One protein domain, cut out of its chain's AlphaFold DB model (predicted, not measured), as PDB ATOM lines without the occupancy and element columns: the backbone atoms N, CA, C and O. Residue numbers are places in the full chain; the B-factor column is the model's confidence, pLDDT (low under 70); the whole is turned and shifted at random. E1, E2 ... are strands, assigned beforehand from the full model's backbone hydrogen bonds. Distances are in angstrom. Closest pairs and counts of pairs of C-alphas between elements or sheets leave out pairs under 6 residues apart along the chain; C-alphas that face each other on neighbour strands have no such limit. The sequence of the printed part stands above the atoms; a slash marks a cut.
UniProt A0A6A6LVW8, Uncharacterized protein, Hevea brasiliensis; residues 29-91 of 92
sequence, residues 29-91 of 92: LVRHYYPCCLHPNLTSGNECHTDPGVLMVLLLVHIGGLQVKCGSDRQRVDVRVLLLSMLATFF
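What this domain is: This is residues 29 to 91 of the 92 residues of an uncharacterized protein of Hevea brasiliensis (UniProt A0A6A6LVW8). Little regular structure is here: a long loop, residues 29 to 54, runs out and folds back, its tip at residues 38 to 43 sticking out, beside two separate short strand pairs, E1 with E4 and the hairpin E2 and E3. The 63 printed residues hold four named strands, E1 to E4, and no named helix; the class is all strand, with 16 residues in named elements. It is only just compact, close to loose: radius of gyration of the C-alphas 12.7 A, spans 35 by 30 by 21 A.

How they stand to each other: Look first at E1, residues 55 to 58, antiparallel to E4, residues 87 to 90, at 159 degrees; N 58 and O 87 are 2.8 A apart, within hydrogen-bond range. E2, residues 67 to 70, and E3, residues 75 to 78, form an antiparallel hairpin at 141 degrees; N 77 and O 68 are 2.9 A apart, within range. E1 and E2 are apart, as are E3 and E4.

Where its parts are: Find C-alpha 55 at (16.250, -4.793, 0.631), where E1 begins; it runs 9.9 A, E2 9.5 A, E3 10.1 A and E4 10.2 A, to C-alpha 90 at (14.467, -0.018, 1.440).

The domain as a whole: The C-alphas of Leu 38 and Val 54, the two farthest apart, are 35.5 A apart. The printed part has no cut and no long link; pLDDT is under 70 at residues 72 to 74 and 91.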
ATOM      1  N   LEU A  29      16.663 -15.435   5.974       89.06
ATOM      2  CA  LEU A  29      15.228 -15.686   6.049       89.06
ATOM      3  C   LEU A  29      14.821 -15.683   7.518       89.06
ATOM      4  O   LEU A  29      15.231 -16.560   8.277       89.06
ATOM      5  N   VAL A  30      13.985 -14.723   7.897       88.88
ATOM      6  CA  VAL A  30      13.436 -14.611   9.250       88.88
ATOM      7  C   VAL A  30      11.947 -14.935   9.207       88.88
ATOM      8  O   VAL A  30      11.235 -14.530   8.289       88.88
ATOM      9  N   ARG A  31      11.469 -15.705  10.188       91.00
ATOM     10  CA  ARG A  31      10.049 -16.032  10.356       91.00
ATOM     11  C   ARG A  31       9.585 -15.533  11.712       91.00
ATOM     12  O   ARG A  31      10.138 -15.936  12.731       91.00
ATOM     13  N   HIS A  32       8.553 -14.700  11.712       89.50
ATOM     14  CA  HIS A  32       7.938 -14.196  12.933       89.50
ATOM     15  C   HIS A  32       6.592 -14.877  13.175       89.50
ATOM     16  O   HIS A  32       5.806 -15.071  12.248       89.50
ATOM     17  N   TYR A  33       6.328 -15.221  14.435       90.00
ATOM     18  CA  TYR A  33       5.031 -15.697  14.900       90.00
ATOM     19  C   TYR A  33       4.584 -14.819  16.066       90.00
ATOM     20  O   TYR A  33       5.232 -14.797  17.111       90.00
ATOM     21  N   TYR A  34       3.486 -14.091  15.867       89.44
ATOM     22  CA  TYR A  34       2.900 -13.206  16.871       89.44
ATOM     23  C   TYR A  34       1.634 -13.865  17.438       89.44
ATOM     24  O   TYR A  34       0.620 -13.916  16.738       89.44
ATOM     25  N   PRO A  35       1.668 -14.414  18.666       90.44
ATOM     26  CA  PRO A  35       0.493 -15.021  19.283       90.44
ATOM     27  C   PRO A  35      -0.560 -13.966  19.656       90.44
ATOM     28  O   PRO A  35      -0.277 -12.768  19.710       90.44
ATOM     29  N   CYS A  36      -1.782 -14.416  19.962       90.56
ATOM     30  CA  CYS A  36      -2.835 -13.534  20.473       90.56
ATOM     31  C   CYS A  36      -2.379 -12.822  21.758       90.56
ATOM     32  O   CYS A  36      -1.882 -13.467  22.681       90.56
ATOM     33  N   CYS A  37      -2.593 -11.506  21.831       89.81
ATOM     34  CA  CYS A  37      -2.272 -10.693  23.003       89.81
ATOM     35  C   CYS A  37      -3.555 -10.229  23.702       89.81
ATOM     36  O   CYS A  37      -4.451  -9.691  23.054       89.81
ATOM     37  N   LEU A  38      -3.634 -10.419  25.024       92.94
ATOM     38  CA  LEU A  38      -4.785 -10.013  25.845       92.94
ATOM     39  C   LEU A  38      -4.901  -8.488  25.987       92.94
ATOM     40  O   LEU A  38      -6.001  -7.958  26.125       92.94
ATOM     41  N   HIS A  39      -3.769  -7.784  25.932       94.00
ATOM     42  CA  HIS A  39      -3.693  -6.331  26.074       94.00
ATOM     43  C   HIS A  39      -2.903  -5.711  24.907       94.00
ATOM     44  O   HIS A  39      -1.825  -5.155  25.124       94.00
ATOM     45  N   PRO A  40      -3.422  -5.772  23.665       88.62
ATOM     46  CA  PRO A  40      -2.684  -5.358  22.467       88.62
ATOM     47  C   PRO A  40      -2.293  -3.873  22.477       88.62
ATOM     48  O   PRO A  40      -1.301  -3.498  21.867       88.62
ATOM     49  N   ASN A  41      -3.018  -3.035  23.224       90.88
ATOM     50  CA  ASN A  41      -2.726  -1.603  23.351       90.88
ATOM     51  C   ASN A  41      -1.556  -1.291  24.304       90.88
ATOM     52  O   ASN A  41      -1.137  -0.140  24.388       90.88
ATOM     53  N   LEU A  42      -1.059  -2.285  25.049       93.38
ATOM     54  CA  LEU A  42       0.019  -2.126  26.034       93.38
ATOM     55  C   LEU A  42       1.321  -2.819  25.609       93.38
ATOM     56  O   LEU A  42       2.319  -2.732  26.319       93.38
ATOM     57  N   THR A  43       1.323  -3.517  24.473       90.00
ATOM     58  CA  THR A  43       2.461  -4.318  24.011       90.00
ATOM     59  C   THR A  43       2.747  -4.048  22.545       90.00
ATOM     60  O   THR A  43       1.816  -3.967  21.749       90.00
ATOM     61  N   SER A  44       4.023  -4.001  22.168       89.06
ATOM     62  CA  SER A  44       4.428  -3.995  20.762       89.06
ATOM     63  C   SER A  44       4.899  -5.387  20.359       89.06
ATOM     64  O   SER A  44       5.689  -5.991  21.079       89.06
ATOM     65  N   GLY A  45       4.443  -5.892  19.210       89.69
ATOM     66  CA  GLY A  45       4.938  -7.166  18.674       89.69
ATOM     67  C   GLY A  45       6.416  -7.086  18.280       89.69
ATOM     68  O   GLY A  45       7.176  -8.022  18.501       89.69
ATOM     69  N   ASN A  46       6.837  -5.944  17.740       89.44
ATOM     70  CA  ASN A  46       8.232  -5.625  17.463       89.44
ATOM     71  C   ASN A  46       8.468  -4.135  17.732       89.44
ATOM     72  O   ASN A  46       7.538  -3.329  17.627       89.44
ATOM     73  N   GLU A  47       9.683  -3.752  18.098       88.94
ATOM     74  CA  GLU A  47      10.019  -2.344  18.281       88.94
ATOM     75  C   GLU A  47      10.143  -1.622  16.934       88.94
ATOM     76  O   GLU A  47      10.279  -2.229  15.871       88.94
ATOM     77  N   CYS A  48      10.083  -0.291  16.964       87.62
ATOM     78  CA  CYS A  48      10.305   0.515  15.768       87.62
ATOM     79  C   CYS A  48      11.781   0.429  15.365       87.62
ATOM     80  O   CYS A  48      12.635   0.949  16.077       87.62
ATOM     81  N   HIS A  49      12.070  -0.161  14.209       87.94
ATOM     82  CA  HIS A  49      13.430  -0.339  13.703       87.94
ATOM     83  C   HIS A  49      13.467  -0.208  12.174       87.94
ATOM     84  O   HIS A  49      12.428  -0.077  11.525       87.94
ATOM     85  N   THR A  50      14.682  -0.224  11.629       85.69
ATOM     86  CA  THR A  50      14.958  -0.429  10.205       85.69
ATOM     87  C   THR A  50      15.705  -1.748  10.088       85.69
ATOM     88  O   THR A  50      16.638  -1.979  10.862       85.69
ATOM     89  N   ASP A  51      15.301  -2.608   9.158       86.75
ATOM     90  CA  ASP A  51      16.007  -3.861   8.917       86.75
ATOM     91  C   ASP A  51      17.434  -3.607   8.419       86.75
ATOM     92  O   ASP A  51      17.656  -2.669   7.650       86.75
ATOM     93  N   PRO A  52      18.408  -4.436   8.825       78.69
ATOM     94  CA  PRO A  52      19.728  -4.417   8.220       78.69
ATOM     95  C   PRO A  52      19.651  -4.956   6.783       78.69
ATOM     96  O   PRO A  52      19.034  -5.990   6.527       78.69
ATOM     97  N   GLY A  53      20.321  -4.274   5.859       81.00
ATOM     98  CA  GLY A  53      20.481  -4.700   4.472       81.00
ATOM     99  C   GLY A  53      19.713  -3.880   3.439       81.00
ATOM    100  O   GLY A  53      18.753  -3.181   3.734       81.00
ATOM    101  N   VAL A  54      20.152  -3.972   2.184       82.44
ATOM    102  CA  VAL A  54      19.682  -3.110   1.078       82.44
ATOM    103  C   VAL A  54      18.185  -3.261   0.773       82.44
ATOM    104  O   VAL A  54      17.527  -2.290   0.393       82.44
ATOM    105  N   LEU A  55      17.644  -4.471   0.922       85.00
ATOM    106  CA  LEU A  55      16.250  -4.793   0.631       85.00
ATOM    107  C   LEU A  55      15.747  -5.859   1.597       85.00
ATOM    108  O   LEU A  55      16.337  -6.936   1.705       85.00
ATOM    109  N   MET A  56      14.585  -5.599   2.181       86.88
ATOM    110  CA  MET A  56      13.796  -6.598   2.888       86.88
ATOM    111  C   MET A  56      12.506  -6.858   2.106       86.88
ATOM    112  O   MET A  56      11.872  -5.924   1.612       86.88
ATOM    113  N   VAL A  57      12.142  -8.135   1.957       88.06
ATOM    114  CA  VAL A  57      10.876  -8.544   1.339       88.06
ATOM    115  C   VAL A  57      10.064  -9.336   2.355       88.06
ATOM    116  O   VAL A  57      10.473 -10.414   2.788       88.06
ATOM    117  N   LEU A  58       8.896  -8.809   2.711       88.50
ATOM    118  CA  LEU A  58       8.018  -9.368   3.727       88.50
ATOM    119  C   LEU A  58       6.815 -10.066   3.094       88.50
ATOM    120  O   LEU A  58       6.072  -9.472   2.310       88.50
ATOM    121  N   LEU A  59       6.593 -11.317   3.501       88.44
ATOM    122  CA  LEU A  59       5.373 -12.064   3.221       88.44
ATOM    123  C   LEU A  59       4.512 -12.105   4.488       88.44
ATOM    124  O   LEU A  59       4.899 -12.713   5.486       88.44
ATOM    125  N   LEU A  60       3.349 -11.460   4.440       82.75
ATOM    126  CA  LEU A  60       2.390 -11.420   5.543       82.75
ATOM    127  C   LEU A  60       1.266 -12.432   5.313       82.75
ATOM    128  O   LEU A  60       0.813 -12.647   4.190       82.75
ATOM    129  N   VAL A  61       0.775 -13.021   6.402       80.50
ATOM    130  CA  VAL A  61      -0.523 -13.711   6.407       80.50
ATOM    131  C   VAL A  61      -1.658 -12.680   6.377       80.50
ATOM    132  O   VAL A  61      -1.418 -11.503   6.617       80.50
ATOM    133  N   HIS A  62      -2.905 -13.096   6.127       74.44
ATOM    134  CA  HIS A  62      -4.083 -12.205   6.030       74.44
ATOM    135  C   HIS A  62      -4.476 -11.484   7.349       74.44
ATOM    136  O   HIS A  62      -5.587 -10.985   7.496       74.44
ATOM    137  N   ILE A  63      -3.573 -11.423   8.326       79.44
ATOM    138  CA  ILE A  63      -3.735 -10.710   9.590       79.44
ATOM    139  C   ILE A  63      -2.916  -9.416   9.491       79.44
ATOM    140  O   ILE A  63      -1.759  -9.443   9.076       79.44
ATOM    141  N   GLY A  64      -3.535  -8.279   9.824       82.00
ATOM    142  CA  GLY A  64      -2.877  -6.968   9.822       82.00
ATOM    143  C   GLY A  64      -1.908  -6.767  10.995       82.00
ATOM    144  O   GLY A  64      -1.549  -7.710  11.695       82.00
ATOM    145  N   GLY A  65      -1.510  -5.514  11.233       87.62
ATOM    146  CA  GLY A  65      -0.672  -5.121  12.378       87.62
ATOM    147  C   GLY A  65       0.722  -4.610  12.011       87.62
ATOM    148  O   GLY A  65       1.446  -4.145  12.888       87.62
ATOM    149  N   LEU A  66       1.095  -4.644  10.728       89.69
ATOM    150  CA  LEU A  66       2.310  -3.982  10.264       89.69
ATOM    151  C   LEU A  66       2.088  -2.473  10.141       89.69
ATOM    152  O   LEU A  66       1.195  -2.023   9.421       89.69
ATOM    153  N   GLN A  67       2.969  -1.706  10.777       89.69
ATOM    154  CA  GLN A  67       3.021  -0.253  10.680       89.69
ATOM    155  C   GLN A  67       4.367   0.185  10.124       89.69
ATOM    156  O   GLN A  67       5.414  -0.229  10.619       89.69
ATOM    157  N   VAL A  68       4.340   1.068   9.130       88.50
ATOM    158  CA  VAL A  68       5.541   1.676   8.552       88.50
ATOM    159  C   VAL A  68       5.567   3.165   8.849       88.50
ATOM    160  O   VAL A  68       4.536   3.837   8.860       88.50
ATOM    161  N   LYS A  69       6.758   3.701   9.106       87.06
ATOM    162  CA  LYS A  69       6.953   5.139   9.279       87.06
ATOM    163  C   LYS A  69       7.256   5.767   7.922       87.06
ATOM    164  O   LYS A  69       8.249   5.405   7.299       87.06
ATOM    165  N   CYS A  70       6.422   6.706   7.483       81.25
ATOM    166  CA  CYS A  70       6.580   7.391   6.203       81.25
ATOM    167  C   CYS A  70       6.987   8.859   6.415       81.25
ATOM    168  O   CYS A  70       6.429   9.548   7.270       81.25
ATOM    169  N   GLY A  71       7.964   9.335   5.638       76.81
ATOM    170  CA  GLY A  71       8.417  10.728   5.660       76.81
ATOM    171  C   GLY A  71       9.203  11.154   6.912       76.81
ATOM    172  O   GLY A  71       9.565  10.352   7.779       76.81
ATOM    173  N   SER A  72       9.500  12.454   6.996       69.25
ATOM    174  CA  SER A  72      10.253  13.073   8.099       69.25
ATOM    175  C   SER A  72       9.446  13.204   9.395       69.25
ATOM    176  O   SER A  72      10.027  13.177  10.480       69.25
ATOM    177  N   ASP A  73       8.117  13.270   9.299       63.94
ATOM    178  CA  ASP A  73       7.228  13.705  10.386       63.94
ATOM    179  C   ASP A  73       6.777  12.604  11.357       63.94
ATOM    180  O   ASP A  73       5.849  12.777  12.142       63.94
ATOM    181  N   ARG A  74       7.449  11.445  11.356       66.38
ATOM    182  CA  ARG A  74       7.128  10.310  12.249       66.38
ATOM    183  C   ARG A  74       5.694   9.779  12.131       66.38
ATOM    184  O   ARG A  74       5.277   9.017  13.003       66.38
ATOM    185  N   GLN A  75       4.981  10.086  11.049       81.44
ATOM    186  CA  GLN A  75       3.664   9.515  10.800       81.44
ATOM    187  C   GLN A  75       3.788   8.007  10.543       81.44
ATOM    188  O   GLN A  75       4.595   7.562   9.721       81.44
ATOM    189  N   ARG A  76       2.999   7.223  11.282       85.50
ATOM    190  CA  ARG A  76       2.871   5.776  11.098       85.50
ATOM    191  C   ARG A  76       1.650   5.487  10.240       85.50
ATOM    192  O   ARG A  76       0.595   6.071  10.466       85.50
ATOM    193  N   VAL A  77       1.815   4.594   9.276       88.69
ATOM    194  CA  VAL A  77       0.765   4.157   8.360       88.69
ATOM    195  C   VAL A  77       0.605   2.651   8.505       88.69
ATOM    196  O   VAL A  77       1.593   1.914   8.436       88.69
ATOM    197  N   ASP A  78      -0.630   2.201   8.709       89.75
ATOM    198  CA  ASP A  78      -0.959   0.779   8.689       89.75
ATOM    199  C   ASP A  78      -0.861   0.243   7.257       89.75
ATOM    200  O   ASP A  78      -1.470   0.774   6.321       89.75
ATOM    201  N   VAL A  79      -0.106  -0.838   7.078       87.56
ATOM    202  CA  VAL A  79       0.007  -1.507   5.783       87.56
ATOM    203  C   VAL A  79      -1.185  -2.435   5.611       87.56
ATOM    204  O   VAL A  79      -1.356  -3.415   6.340       87.56
ATOM    205  N   ARG A  80      -2.017  -2.144   4.609       84.25
ATOM    206  CA  ARG A  80      -3.103  -3.042   4.217       84.25
ATOM    207  C   ARG A  80      -2.514  -4.296   3.575       84.25
ATOM    208  O   ARG A  80      -1.882  -4.217   2.526       84.25
ATOM    209  N   VAL A  81      -2.778  -5.453   4.174       80.25
ATOM    210  CA  VAL A  81      -2.392  -6.744   3.596       80.25
ATOM    211  C   VAL A  81      -3.334  -7.088   2.445       80.25
ATOM    212  O   VAL A  81      -4.549  -7.174   2.632       80.25
ATOM    213  N   LEU A  82      -2.772  -7.306   1.256       80.19
ATOM    214  CA  LEU A  82      -3.490  -7.822   0.092       80.19
ATOM    215  C   LEU A  82      -3.110  -9.288  -0.142       80.19
ATOM    216  O   LEU A  82      -1.965  -9.690   0.087       80.19
ATOM    217  N   LEU A  83      -4.066 -10.098  -0.600       73.25
ATOM    218  CA  LEU A  83      -3.798 -11.497  -0.931       73.25
ATOM    219  C   LEU A  83      -2.730 -11.570  -2.034       73.25
ATOM    220  O   LEU A  83      -2.807 -10.820  -3.003       73.25
ATOM    221  N   LEU A  84      -1.758 -12.477  -1.886       74.19
ATOM    222  CA  LEU A  84      -0.651 -12.672  -2.837       74.19
ATOM    223  C   LEU A  84       0.259 -11.440  -3.025       74.19
ATOM    224  O   LEU A  84       0.943 -11.335  -4.040       74.19
ATOM    225  N   SER A  85       0.291 -10.518  -2.058       77.06
ATOM    226  CA  SER A  85       1.208  -9.374  -2.076       77.06
ATOM    227  C   SER A  85       2.429  -9.596  -1.182       77.06
ATOM    228  O   SER A  85       2.370 -10.309  -0.180       77.06
ATOM    229  N   MET A  86       3.539  -8.961  -1.555       80.00
ATOM    230  CA  MET A  86       4.738  -8.839  -0.731       80.00
ATOM    231  C   MET A  86       5.030  -7.355  -0.530       80.00
ATOM    232  O   MET A  86       4.848  -6.561  -1.456       80.00
ATOM    233  N   LEU A  87       5.494  -6.982   0.660       80.00
ATOM    234  CA  LEU A  87       5.983  -5.632   0.915       80.00
ATOM    235  C   LEU A  87       7.502  -5.614   0.759       80.00
ATOM    236  O   LEU A  87       8.189  -6.404   1.399       80.00
ATOM    237  N   ALA A  88       8.010  -4.706  -0.069       78.50
ATOM    238  CA  ALA A  88       9.433  -4.420  -0.178       78.50
ATOM    239  C   ALA A  88       9.742  -3.099   0.535       78.50
ATOM    240  O   ALA A  88       9.090  -2.087   0.269       78.50
ATOM    241  N   THR A  89      10.729  -3.104   1.425       78.50
ATOM    242  CA  THR A  89      11.209  -1.898   2.113       78.50
ATOM    243  C   THR A  89      12.700  -1.702   1.873       78.50
ATOM    244  O   THR A  89      13.460  -2.670   1.806       78.50
ATOM    245  N   PHE A  90      13.102  -0.435   1.753       71.50
ATOM    246  CA  PHE A  90      14.467  -0.018   1.440       71.50
ATOM    247  C   PHE A  90      15.108   0.723   2.600       71.50
ATOM    248  O   PHE A  90      14.419   1.331   3.426       71.50
ATOM    249  N   PHE A  91      16.439   0.694   2.615       62.84
ATOM    250  CA  PHE A  91      17.230   1.536   3.493       62.84
ATOM    251  C   PHE A  91      16.903   3.018   3.295       62.84
ATOM    252  O   PHE A  91      16.459   3.450   2.229       62.84
TER     253      PHE A  91